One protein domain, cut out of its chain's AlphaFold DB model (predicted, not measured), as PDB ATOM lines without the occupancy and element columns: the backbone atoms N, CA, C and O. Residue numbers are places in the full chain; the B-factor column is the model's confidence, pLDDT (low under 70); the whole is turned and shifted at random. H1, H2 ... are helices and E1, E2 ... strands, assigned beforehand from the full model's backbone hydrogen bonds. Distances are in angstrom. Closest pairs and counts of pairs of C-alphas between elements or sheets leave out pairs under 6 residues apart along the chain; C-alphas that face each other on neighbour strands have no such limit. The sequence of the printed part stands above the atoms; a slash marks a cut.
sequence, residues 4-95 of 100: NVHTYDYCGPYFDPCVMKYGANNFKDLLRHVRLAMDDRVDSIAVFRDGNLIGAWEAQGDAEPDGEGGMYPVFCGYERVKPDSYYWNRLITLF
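This is residues 4 to 95 of the 100 residues of an uncharacterized protein of Rickettsiales bacterium (UniProt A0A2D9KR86). A twisted, curled sheet of five strands forms the core, with the longer helix H1 on one face and the short helix H2 on the other. The far part of the hairpin E4 and E5 reaches out as a long arm along the longest axis, with residues 66 to 70 at its tip. The printed part has 92 residues, with two named helices and five named strands in the chain order E1, E2, H1, E3, E4, E5, H2; the class is mixed, helices and strands. The sheet order is E2, E1, E3, E4, E5, antiparallel throughout. The whole is only just compact, close to loose, with a radius of gyration of the C-alphas of 14.3 A, and it is elongated, spanning 47 by 26 by 25 A.

In the sheet, E4 is the longest strand, residues 52 to 65, 39.4 A from first to last C-alpha. E5, residues 71 to 80, measures 24.7 A and bends by 62 degrees at residue 77. E3 is residues 44 to 49, E1 is residues 4 to 9 and E2 is residues 18 to 24, 19.5 A long. E1 begins at C-alpha 4, (170.770, 157.401, 88.439). H1 is residues 27 to 39, 18.3 A long, from C-alpha 27 at (166.208, 147.539, 86.527). H2 is residues 86 to 94, 12.2 A long, ending at C-alpha 94, (180.865, 164.136, 95.810).

E3, E4 and E5 form a meander, each strand the antiparallel neighbour of the one before. In the hairpin E3 and E4, N 47 and O 55 are 2.8 A apart, within hydrogen-bond range; in the hairpin E4 and E5, so are N 60 and O 77, at 2.8 A. E1 and E3 are antiparallel at 161 degrees, with N 6 and O 46 at 2.8 A. The hairpin E1 and E2 has N 7 and O 20 at 2.9 A. E2, H1 and E3 make a split strand-helix-strand unit, two strands running the same way with a helix between them in the chain and E1 between them in the sheet; its crossover is right-handed. H1 is on the sheet; its closest C-alphas to E2 are those of Ala 24 and Leu 30, 5.1 A. H2 is on the opposite face, giving three layers, helices on both faces of the sheet. Its height over the sheet is 8.9 A, and it runs across the strands, at 70 degrees to E4 on the local plane. It lies over E4 and only just over E3, on which 3 of its 9 C-alphas fall. The closest C-alphas of E4 and H2 are those of Leu 53 and Ile 92, 7.0 A. H1 and H2 are apart. In both helices every O i to N i+4 pair is within hydrogen-bond range.

The two C-alphas farthest apart are those of Asp 50 and Glu 68, 48.0 A. The printed part has no cut. No link is long: E1 to E2 is short, and the others are tight. The mean pLDDT of the printed part is 91.0, and no printed residue is under 70.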
ATOM      1  N   ASN A   4     169.490 157.078  89.053       96.06
ATOM      2  CA  ASN A   4     170.770 157.401  88.439       96.06
ATOM      3  C   ASN A   4     171.885 156.579  89.081       96.06
ATOM      4  O   ASN A   4     171.907 156.409  90.300       96.06
ATOM      5  N   VAL A   5     172.829 156.120  88.268       96.56
ATOM      6  CA  VAL A   5     174.106 155.571  88.729       96.56
ATOM      7  C   VAL A   5     175.156 156.657  88.579       96.56
ATOM      8  O   VAL A   5     175.339 157.200  87.493       96.56
ATOM      9  N   HIS A   6     175.816 156.985  89.675       96.38
ATOM     10  CA  HIS A   6     176.925 157.913  89.741       96.38
ATOM     11  C   HIS A   6     178.210 157.125  89.976       96.38
ATOM     12  O   HIS A   6     178.222 156.153  90.730       96.38
ATOM     13  N   THR A   7     179.278 157.541  89.317       95.75
ATOM     14  CA  THR A   7     180.599 156.916  89.411       95.75
ATOM     15  C   THR A   7     181.630 157.990  89.689       95.75
ATOM     16  O   THR A   7     181.510 159.094  89.157       95.75
ATOM     17  N   TYR A   8     182.592 157.678  90.545       94.31
ATOM     18  CA  TYR A   8     183.716 158.541  90.875       94.31
ATOM     19  C   TYR A   8     184.980 157.700  90.832       94.31
ATOM     20  O   TYR A   8     185.014 156.639  91.449       94.31
ATOM     21  N   ASP A   9     185.983 158.198  90.124       92.44
ATOM     22  CA  ASP A   9     187.283 157.560  89.978       92.44
ATOM     23  C   ASP A   9     188.396 158.586  90.216       92.44
ATOM     24  O   ASP A   9     188.386 159.684  89.642       92.44
ATOM     25  N   TYR A  10     189.325 158.271  91.114       88.88
ATOM     26  CA  TYR A  10     190.404 159.161  91.508       88.88
ATOM     27  C   TYR A  10     191.595 159.024  90.557       88.88
ATOM     28  O   TYR A  10     192.306 158.025  90.542       88.88
ATOM     29  N   CYS A  11     191.889 160.087  89.811       87.06
ATOM     30  CA  CYS A  11     192.974 160.091  88.827       87.06
ATOM     31  C   CYS A  11     194.320 160.603  89.380       87.06
ATOM     32  O   CYS A  11     195.212 160.958  88.610       87.06
ATOM     33  N   GLY A  12     194.491 160.654  90.705       84.19
ATOM     34  CA  GLY A  12     195.695 161.190  91.344       84.19
ATOM     35  C   GLY A  12     195.582 162.668  91.752       84.19
ATOM     36  O   GLY A  12     194.579 163.326  91.494       84.19
ATOM     37  N   PRO A  13     196.611 163.225  92.417       86.12
ATOM     38  CA  PRO A  13     196.535 164.551  93.046       86.12
ATOM     39  C   PRO A  13     196.628 165.721  92.060       86.12
ATOM     40  O   PRO A  13     196.395 166.864  92.444       86.12
ATOM     41  N   TYR A  14     197.002 165.448  90.811       90.62
ATOM     42  CA  TYR A  14     197.232 166.464  89.782       90.62
ATOM     43  C   TYR A  14     196.123 166.527  88.731       90.62
ATOM     44  O   TYR A  14     196.171 167.392  87.858       90.62
ATOM     45  N   PHE A  15     195.151 165.618  88.796       88.25
ATOM     46  CA  PHE A  15     194.074 165.511  87.825       88.25
ATOM     47  C   PHE A  15     192.733 165.573  88.537       88.25
ATOM     48  O   PHE A  15     192.576 165.054  89.644       88.25
ATOM     49  N   ASP A  16     191.763 166.202  87.882       88.94
ATOM     50  CA  ASP A  16     190.388 166.148  88.350       88.94
ATOM     51  C   ASP A  16     189.886 164.695  88.318       88.94
ATOM     52  O   ASP A  16     190.272 163.922  87.434       88.94
ATOM     53  N   PRO A  17     189.032 164.301  89.275       89.75
ATOM     54  CA  PRO A  17     188.458 162.967  89.284       89.75
ATOM     55  C   PRO A  17     187.538 162.755  88.079       89.75
ATOM     56  O   PRO A  17     186.799 163.656  87.667       89.75
ATOM     57  N   CYS A  18     187.518 161.532  87.558       91.50
ATOM     58  CA  CYS A  18     186.565 161.148  86.527       91.50
ATOM     59  C   CYS A  18     185.205 160.867  87.174       91.50
ATOM     60  O   CYS A  18     185.030 159.891  87.904       91.50
ATOM     61  N   VAL A  19     184.225 161.732  86.900       92.62
ATOM     62  CA  VAL A  19     182.860 161.609  87.427       92.62
ATOM     63  C   VAL A  19     181.874 161.393  86.288       92.62
ATOM     64  O   VAL A  19     181.780 162.218  85.381       92.62
ATOM     65  N   MET A  20     181.095 160.310  86.347       92.62
ATOM     66  CA  MET A  20     180.038 160.035  85.364       92.62
ATOM     67  C   MET A  20     178.683 159.804  86.030       92.62
ATOM     68  O   MET A  20     178.595 159.331  87.166       92.62
ATOM     69  N   LYS A  21     177.615 160.133  85.294       93.88
ATOM     70  CA  LYS A  21     176.214 159.979  85.699       93.88
ATOM     71  C   LYS A  21     175.427 159.297  84.583       93.88
ATOM     72  O   LYS A  21     175.372 159.799  83.463       93.88
ATOM     73  N   TYR A  22     174.764 158.195  84.913       93.69
ATOM     74  CA  TYR A  22     173.940 157.416  83.991       93.69
ATOM     75  C   TYR A  22     172.501 157.355  84.490       93.69
ATOM     76  O   TYR A  22     172.258 156.947  85.625       93.69
ATOM     77  N   GLY A  23     171.539 157.719  83.644       94.81
ATOM     78  CA  GLY A  23     170.122 157.505  83.934       94.81
ATOM     79  C   GLY A  23     169.726 156.048  83.697       94.81
ATOM     80  O   GLY A  23     169.995 155.503  82.631       94.81
ATOM     81  N   ALA A  24     169.060 155.429  84.669       94.94
ATOM     82  CA  ALA A  24     168.528 154.075  84.577       94.94
ATOM     83  C   ALA A  24     166.991 154.114  84.577       94.94
ATOM     84  O   ALA A  24     166.363 154.413  85.595       94.94
ATOM     85  N   ASN A  25     166.375 153.792  83.434       93.62
ATOM     86  CA  ASN A  25     164.914 153.835  83.277       93.62
ATOM     87  C   ASN A  25     164.229 152.567  83.795       93.62
ATOM     88  O   ASN A  25     163.035 152.561  84.092       93.62
ATOM     89  N   ASN A  26     164.977 151.471  83.873       93.94
ATOM     90  CA  ASN A  26     164.501 150.183  84.345       93.94
ATOM     91  C   ASN A  26     165.616 149.448  85.109       93.94
ATOM     92  O   ASN A  26     166.776 149.866  85.135       93.94
ATOM     93  N   PHE A  27     165.265 148.323  85.729       94.00
ATOM     94  CA  PHE A  27     166.208 147.539  86.527       94.00
ATOM     95  C   PHE A  27     167.359 146.939  85.700       94.00
ATOM     96  O   PHE A  27     168.477 146.823  86.196       94.00
ATOM     97  N   LYS A  28     167.120 146.595  84.430       96.44
ATOM     98  CA  LYS A  28     168.159 146.066  83.536       96.44
ATOM     99  C   LYS A  28     169.216 147.128  83.224       96.44
ATOM    100  O   LYS A  28     170.399 146.799  83.232       96.44
ATOM    101  N   ASP A  29     168.806 148.375  82.996       96.38
ATOM    102  CA  ASP A  29     169.728 149.498  82.784       96.38
ATOM    103  C   ASP A  29     170.585 149.722  84.032       96.38
ATOM    104  O   ASP A  29     171.808 149.790  83.938       96.38
ATOM    105  N   LEU A  30     169.952 149.738  85.213       96.06
ATOM    106  CA  LEU A  30     170.643 149.870  86.497       96.06
ATOM    107  C   LEU A  30     171.727 148.797  86.661       96.06
ATOM    108  O   LEU A  30     172.886 149.127  86.908       96.06
ATOM    109  N   LEU A  31     171.367 147.521  86.481       95.94
ATOM    110  CA  LEU A  31     172.316 146.412  86.584       95.94
ATOM    111  C   LEU A  31     173.446 146.525  85.560       95.94
ATOM    112  O   LEU A  31     174.599 146.276  85.900       95.94
ATOM    113  N   ARG A  32     173.131 146.911  84.319       96.94
ATOM    114  CA  ARG A  32     174.134 147.088  83.266       96.94
ATOM    115  C   ARG A  32     175.150 148.164  83.647       96.94
ATOM    116  O   ARG A  32     176.343 147.912  83.530       96.94
ATOM    117  N   HIS A  33     174.697 149.338  84.081       96.81
ATOM    118  CA  HIS A  33     175.588 150.447  84.431       96.81
ATOM    119  C   HIS A  33     176.474 150.114  85.631       96.81
ATOM    120  O   HIS A  33     177.677 150.343  85.572       96.81
ATOM    121  N   VAL A  34     175.906 149.506  86.678       95.81
ATOM    122  CA  VAL A  34     176.685 149.054  87.840       95.81
ATOM    123  C   VAL A  34     177.707 147.996  87.426       95.81
ATOM    124  O   VAL A  34     178.864 148.084  87.822       95.81
ATOM    125  N   ARG A  35     177.316 147.019  86.597       95.44
ATOM    126  CA  ARG A  35     178.227 145.961  86.148       95.44
ATOM    127  C   ARG A  35     179.402 146.513  85.345       95.44
ATOM    128  O   ARG A  35     180.522 146.096  85.610       95.44
ATOM    129  N   LEU A  36     179.140 147.432  84.414       95.75
ATOM    130  CA  LEU A  36     180.185 148.086  83.624       95.75
ATOM    131  C   LEU A  36     181.150 148.861  84.523       95.75
ATOM    132  O   LEU A  36     182.347 148.644  84.434       95.75
ATOM    133  N   ALA A  37     180.634 149.664  85.459       95.25
ATOM    134  CA  ALA A  37     181.480 150.401  86.396       95.25
ATOM    135  C   ALA A  37     182.354 149.474  87.263       95.25
ATOM    136  O   ALA A  37     183.507 149.794  87.536       95.25
ATOM    137  N   MET A  38     181.828 148.309  87.659       93.81
ATOM    138  CA  MET A  38     182.606 147.299  88.383       93.81
ATOM    139  C   MET A  38     183.666 146.613  87.511       93.81
ATOM    140  O   MET A  38     184.736 146.280  88.012       93.81
ATOM    141  N   ASP A  39     183.376 146.367  86.230       93.25
ATOM    142  CA  ASP A  39     184.346 145.801  85.281       93.25
ATOM    143  C   ASP A  39     185.475 146.790  84.967       93.25
ATOM    144  O   ASP A  39     186.635 146.383  84.882       93.25
ATOM    145  N   ASP A  40     185.143 148.079  84.890       92.06
ATOM    146  CA  ASP A  40     186.094 149.178  84.708       92.06
ATOM    147  C   ASP A  40     186.872 149.514  85.996       92.06
ATOM    148  O   ASP A  40     187.791 150.325  85.963       92.06
ATOM    149  N   ARG A  41     186.542 148.861  87.124       91.62
ATOM    150  CA  ARG A  41     187.180 149.034  88.443       91.62
ATOM    151  C   ARG A  41     187.145 150.467  88.978       91.62
ATOM    152  O   ARG A  41     188.057 150.879  89.683       91.62
ATOM    153  N   VAL A  42     186.067 151.190  88.692       93.19
ATOM    154  CA  VAL A  42     185.822 152.535  89.229       93.19
ATOM    155  C   VAL A  42     185.882 152.526  90.759       93.19
ATOM    156  O   VAL A  42     185.227 151.686  91.384       93.19
ATOM    157  N   ASP A  43     186.571 153.497  91.363       92.62
ATOM    158  CA  ASP A  43     186.732 153.588  92.823       92.62
ATOM    159  C   ASP A  43     185.412 153.585  93.606       92.62
ATOM    160  O   ASP A  43     185.292 152.933  94.642       92.62
ATOM    161  N   SER A  44     184.407 154.340  93.161       94.88
ATOM    162  CA  SER A  44     183.122 154.458  93.858       94.88
ATOM    163  C   SER A  44     181.936 154.425  92.905       94.88
ATOM    164  O   SER A  44     181.886 155.146  91.909       94.88
ATOM    165  N   ILE A  45     180.921 153.635  93.260       96.50
ATOM    166  CA  ILE A  45     179.673 153.472  92.510       96.50
ATOM    167  C   ILE A  45     178.513 153.777  93.452       96.50
ATOM    168  O   ILE A  45     178.341 153.108  94.468       96.50
ATOM    169  N   ALA A  46     177.678 154.753  93.115       96.81
ATOM    170  CA  ALA A  46     176.545 155.186  93.927       96.81
ATOM    171  C   ALA A  46     175.246 155.163  93.116       96.81
ATOM    172  O   ALA A  46     175.206 155.563  91.957       96.81
ATOM    173  N   VAL A  47     174.157 154.713  93.728       96.31
ATOM    174  CA  VAL A  47     172.831 154.646  93.114       96.31
ATOM    175  C   VAL A  47     171.915 155.614  93.834       96.31
ATOM    176  O   VAL A  47     171.620 155.453  95.019       96.31
ATOM    177  N   PHE A  48     171.427 156.595  93.089       95.44
ATOM    178  CA  PHE A  48     170.474 157.579  93.566       95.44
ATOM    179  C   PHE A  48     169.092 157.289  93.004       95.44
ATOM    180  O   PHE A  48     168.945 156.978  91.824       95.44
ATOM    181  N   ARG A  49     168.066 157.444  93.835       94.44
ATOM    182  CA  ARG A  49     166.665 157.402  93.425       94.44
ATOM    183  C   ARG A  49     165.968 158.655  93.915       94.44
ATOM    184  O   ARG A  49     165.946 158.922  95.113       94.44
ATOM    185  N   ASP A  50     165.413 159.413  92.975       92.62
ATOM    186  CA  ASP A  50     164.708 160.668  93.249       92.62
ATOM    187  C   ASP A  50     165.553 161.619  94.127       92.62
ATOM    188  O   ASP A  50     165.072 162.196  95.096       92.62
ATOM    189  N   GLY A  51     166.855 161.713  93.822       88.88
ATOM    190  CA  GLY A  51     167.827 162.551  94.539       88.88
ATOM    191  C   GLY A  51     168.408 161.946  95.822       88.88
ATOM    192  O   GLY A  51     169.389 162.468  96.341       88.88
ATOM    193  N   ASN A  52     167.876 160.823  96.309       92.50
ATOM    194  CA  ASN A  52     168.350 160.175  97.533       92.50
ATOM    195  C   ASN A  52     169.321 159.038  97.219       92.50
ATOM    196  O   ASN A  52     169.025 158.191  96.376       92.50
ATOM    197  N   LEU A  53     170.453 158.984  97.923       94.69
ATOM    198  CA  LEU A  53     171.365 157.843  97.856       94.69
ATOM    199  C   LEU A  53     170.669 156.617  98.463       94.69
ATOM    200  O   LEU A  53     170.212 156.668  99.602       94.69
ATOM    201  N   ILE A  54     170.559 155.527  97.699       95.12
ATOM    202  CA  ILE A  54     169.896 154.285  98.141       95.12
ATOM    203  C   ILE A  54     170.837 153.079  98.182       95.12
ATOM    204  O   ILE A  54     170.504 152.055  98.777       95.12
ATOM    205  N   GLY A  55     172.016 153.187  97.575       95.62
ATOM    206  CA  GLY A  55     173.037 152.150  97.614       95.62
ATOM    207  C   GLY A  55     174.363 152.674  97.094       95.62
ATOM    208  O   GLY A  55     174.383 153.519  96.203       95.62
ATOM    209  N   ALA A  56     175.460 152.180  97.650       96.25
ATOM    210  CA  ALA A  56     176.795 152.539  97.214       96.25
ATOM    211  C   ALA A  56     177.780 151.397  97.456       96.25
ATOM    212  O   ALA A  56     177.603 150.596  98.381       96.25
ATOM    213  N   TRP A  57     178.816 151.364  96.630       96.12
ATOM    214  CA  TRP A  57     179.921 150.428  96.702       96.12
ATOM    215  C   TRP A  57     181.236 151.161  96.470       96.12
ATOM    216  O   TRP A  57     181.306 152.023  95.595       96.12
ATOM    217  N   GLU A  58     182.259 150.791  97.228       94.06
ATOM    218  CA  GLU A  58     183.632 151.248  97.013       94.06
ATOM    219  C   GLU A  58     184.507 150.059  96.630       94.06
ATOM    220  O   GLU A  58     184.343 148.955  97.168       94.06
ATOM    221  N   ALA A  59     185.403 150.289  95.675       92.12
ATOM    222  CA  ALA A  59     186.444 149.345  95.331       92.12
ATOM    223  C   ALA A  59     187.348 149.158  96.552       92.12
ATOM    224  O   ALA A  59     187.803 150.122  97.166       92.12
ATOM    225  N   GLN A  60     187.584 147.905  96.912       88.12
ATOM    226  CA  GLN A  60     188.531 147.534  97.947       88.12
ATOM    227  C   GLN A  60     189.739 146.887  97.296       88.12
ATOM    228  O   GLN A  60     189.627 146.088  96.357       88.12
ATOM    229  N   GLY A  61     190.895 147.215  97.842       80.25
ATOM    230  CA  GLY A  61     192.129 146.567  97.482       80.25
ATOM    231  C   GLY A  61     193.158 146.720  98.576       80.25
ATOM    232  O   GLY A  61     193.274 147.786  99.181       80.25
ATOM    233  N   ASP A  62     193.899 145.646  98.808       76.50
ATOM    234  CA  ASP A  62     195.088 145.707  99.636       76.50
ATOM    235  C   ASP A  62     196.260 146.209  98.795       76.50
ATOM    236  O   ASP A  62     196.340 145.995  97.583       76.50
ATOM    237  N   ALA A  63     197.173 146.918  99.443       80.25
ATOM    238  CA  ALA A  63     198.413 147.324  98.814       80.25
ATOM    239  C   ALA A  63     199.394 146.148  98.873       80.25
ATOM    240  O   ALA A  63     199.708 145.661  99.961       80.25
ATOM    241  N   GLU A  64     199.920 145.727  97.726       83.56
ATOM    242  CA  GLU A  64     200.972 144.713  97.653       83.56
ATOM    243  C   GLU A  64     202.317 145.325  97.241       83.56
ATOM    244  O   GLU A  64     202.337 146.312  96.501       83.56
ATOM    245  N   PRO A  65     203.452 144.759  97.696       86.38
ATOM    246  CA  PRO A  65     204.772 145.211  97.272       86.38
ATOM    247  C   PRO A  65     204.976 144.972  95.775       86.38
ATOM    248  O   PRO A  65     204.826 143.846  95.306       86.38
ATOM    249  N   ASP A  66     205.404 145.997  95.041       85.31
ATOM    250  CA  ASP A  66     205.714 145.889  93.604       85.31
ATOM    251  C   ASP A  66     207.069 145.216  93.307       85.31
ATOM    252  O   ASP A  66     207.405 144.959  92.154       85.31
ATOM    253  N   GLY A  67     207.852 144.914  94.348       83.44
ATOM    254  CA  GLY A  67     209.196 144.344  94.233       83.44
ATOM    255  C   GLY A  67     210.313 145.367  93.981       83.44
ATOM    256  O   GLY A  67     211.482 144.990  94.028       83.44
ATOM    257  N   GLU A  68     209.985 146.648  93.798       87.00
ATOM    258  CA  GLU A  68     210.919 147.772  93.606       87.00
ATOM    259  C   GLU A  68     210.932 148.744  94.803       87.00
ATOM    260  O   GLU A  68     211.612 149.771  94.791       87.00
ATOM    261  N   GLY A  69     210.223 148.393  95.881       80.06
ATOM    262  CA  GLY A  69     210.117 149.191  97.105       80.06
ATOM    263  C   GLY A  69     208.913 150.134  97.123       80.06
ATOM    264  O   GLY A  69     208.760 150.894  98.081       80.06
ATOM    265  N   GLY A  70     208.062 150.076  96.098       83.56
ATOM    266  CA  GLY A  70     206.749 150.697  96.073       83.56
ATOM    267  C   GLY A  70     205.638 149.715  96.442       83.56
ATOM    268  O   GLY A  70     205.865 148.554  96.796       83.56
ATOM    269  N   MET A  71     204.409 150.218  96.383       82.50
ATOM    270  CA  MET A  71     203.201 149.439  96.615       82.50
ATOM    271  C   MET A  71     202.243 149.662  95.449       82.50
ATOM    272  O   MET A  71     202.067 150.802  95.014       82.50
ATOM    273  N   TYR A  72     201.590 148.602  94.980       75.88
ATOM    274  CA  TYR A  72     200.527 148.691  93.988       75.88
ATOM    275  C   TYR A  72     199.196 148.225  94.594       75.88
ATOM    276  O   TYR A  72     199.176 147.287  95.392       75.88
ATOM    277  N   PRO A  73     198.073 148.884  94.262       73.56
ATOM    278  CA  PRO A  73     196.766 148.447  94.726       73.56
ATOM    279  C   PRO A  73     196.363 147.154  94.011       73.56
ATOM    280  O   PRO A  73     196.337 147.086  92.778       73.56
ATOM    281  N   VAL A  74     195.998 146.135  94.783       80.62
ATOM    282  CA  VAL A  74     195.416 144.895  94.274       80.62
ATOM    283  C   VAL A  74     193.924 144.948  94.470       80.62
ATOM    284  O   VAL A  74     193.430 144.874  95.585       80.62
ATOM    285  N   PHE A  75     193.188 145.064  93.371       80.94
ATOM    286  CA  PHE A  75     191.734 145.035  93.419       80.94
ATOM    287  C   PHE A  75     191.235 143.674  93.928       80.94
ATOM    288  O   PHE A  75     191.449 142.645  93.281       80.94
ATOM    289  N   CYS A  76     190.531 143.680  95.059       81.50
ATOM    290  CA  CYS A  76     189.970 142.483  95.687       81.50
ATOM    291  C   CYS A  76     188.457 142.357  95.461       81.50
ATOM    292  O   CYS A  76     187.914 141.252  95.493       81.50
ATOM    293  N   GLY A  77     187.765 143.469  95.205       90.12
ATOM    294  CA  GLY A  77     186.329 143.470  94.953       90.12
ATOM    295  C   GLY A  77     185.670 144.790  95.322       90.12
ATOM    296  O   GLY A  77     186.327 145.812  95.478       90.12
ATOM    297  N   TYR A  78     184.350 144.746  95.476       93.94
ATOM    298  CA  TYR A  78     183.551 145.879  95.926       93.94
ATOM    299  C   TYR A  78     182.896 145.569  97.259       93.94
ATOM    300  O   TYR A  78     182.247 144.531  97.414       93.94
ATOM    301  N   GLU A  79     182.977 146.513  98.187       93.81
ATOM    302  CA  GLU A  79     182.249 146.442  99.445       93.81
ATOM    303  C   GLU A  79     181.081 147.412  99.461       93.81
ATOM    304  O   GLU A  79     181.151 148.529  98.951       93.81
ATOM    305  N   ARG A  80     179.975 146.976 100.070       95.19
ATOM    306  CA  ARG A  80     178.806 147.831 100.245       95.19
ATOM    307  C   ARG A  80     179.111 148.890 101.297       95.19
ATOM    308  O   ARG A  80     179.320 148.562 102.465       95.19
ATOM    309  N   VAL A  81     178.980 150.154 100.916       95.69
ATOM    310  CA  VAL A  81     179.100 151.274 101.846       95.69
ATOM    311  C   VAL A  81     177.934 151.238 102.833       95.69
ATOM    312  O   VAL A  81     176.764 151.136 102.451       95.69
ATOM    313  N   LYS A  82     178.244 151.300 104.131       95.06
ATOM    314  CA  LYS A  82     177.225 151.311 105.185       95.06
ATOM    315  C   LYS A  82     176.404 152.610 105.101       95.06
ATOM    316  O   LYS A  82     177.021 153.678 105.102       95.06
ATOM    317  N   PRO A  83     175.058 152.543 105.101       94.94
ATOM    318  CA  PRO A  83     174.213 153.734 105.178       94.94
ATOM    319  C   PRO A  83     174.591 154.640 106.355       94.94
ATOM    320  O   PRO A  83     174.983 154.144 107.415       94.94
ATOM    321  N   ASP A  84     174.511 155.953 106.138       92.19
ATOM    322  CA  ASP A  84     174.791 157.019 107.116       92.19
ATOM    323  C   ASP A  84     176.219 157.035 107.696       92.19
ATOM    324  O   ASP A  84     176.523 157.782 108.628       92.19
ATOM    325  N   SER A  85     177.130 156.227 107.147       94.44
ATOM    326  CA  SER A  85     178.551 156.274 107.493       94.44
ATOM    327  C   SER A  85     179.240 157.516 106.920       94.44
ATOM    328  O   SER A  85     178.710 158.210 106.052       94.44
ATOM    329  N   TYR A  86     180.470 157.782 107.370       93.56
ATOM    330  CA  TYR A  86     181.297 158.848 106.804       93.56
ATOM    331  C   TYR A  86     181.429 158.734 105.274       93.56
ATOM    332  O   TYR A  86     181.172 159.707 104.570       93.56
ATOM    333  N   TYR A  87     181.746 157.542 104.758       91.19
ATOM    334  CA  TYR A  87     181.883 157.286 103.319       91.19
ATOM    335  C   TYR A  87     180.565 157.492 102.566       91.19
ATOM    336  O   TYR A  87     180.543 158.118 101.511       91.19
ATOM    337  N   TRP A  88     179.441 157.071 103.148       94.50
ATOM    338  CA  TRP A  88     178.117 157.326 102.577       94.50
ATOM    339  C   TRP A  88     177.832 158.823 102.425       94.50
ATOM    340  O   TRP A  88     177.467 159.290 101.347       94.50
ATOM    341  N   ASN A  89     178.060 159.588 103.493       93.25
ATOM    342  CA  ASN A  89     177.843 161.033 103.494       93.25
ATOM    343  C   ASN A  89     178.814 161.753 102.551       93.25
ATOM    344  O   ASN A  89     178.428 162.708 101.878       93.25
ATOM    345  N   ARG A  90     180.050 161.255 102.433       91.31
ATOM    346  CA  ARG A  90     181.021 161.746 101.454       91.31
ATOM    347  C   ARG A  90     180.496 161.581 100.027       91.31
ATOM    348  O   ARG A  90     180.583 162.528  99.251       91.31
ATOM    349  N   LEU A  91     179.898 160.445  99.673       90.56
ATOM    350  CA  LEU A  91     179.351 160.235  98.327       90.56
ATOM    351  C   LEU A  91     178.198 161.195  98.006       90.56
ATOM    352  O   LEU A  91     178.096 161.668  96.878       90.56
ATOM    353  N   ILE A  92     177.380 161.563  98.996       90.81
ATOM    354  CA  ILE A  92     176.351 162.604  98.822       90.81
ATOM    355  C   ILE A  92     177.004 163.948  98.463       90.81
ATOM    356  O   ILE A  92     176.517 164.652  97.582       90.81
ATOM    357  N   THR A  93     178.128 164.290  99.102       87.00
ATOM    358  CA  THR A  93     178.859 165.533  98.798       87.00
ATOM    359  C   THR A  93     179.637 165.492  97.483       87.00
ATOM    360  O   THR A  93     179.777 166.529  96.844       87.00
ATOM    361  N   LEU A  94     180.132 164.319  97.069       84.94
ATOM    362  CA  LEU A  94     180.865 164.136  95.810       84.94
ATOM    363  C   LEU A  94     179.945 164.172  94.589       84.94
ATOM    364  O   LEU A  94     180.378 164.541  93.500       84.94
ATOM    365  N   PHE A  95     178.674 163.818  94.772       82.00
ATOM    366  CA  PHE A  95     177.650 163.876  93.737       82.00
ATOM    367  C   PHE A  95     176.570 164.894  94.113       82.00
ATOM    368  O   PHE A  95     175.415 164.502  94.330       82.00
TER     369      PHE A  95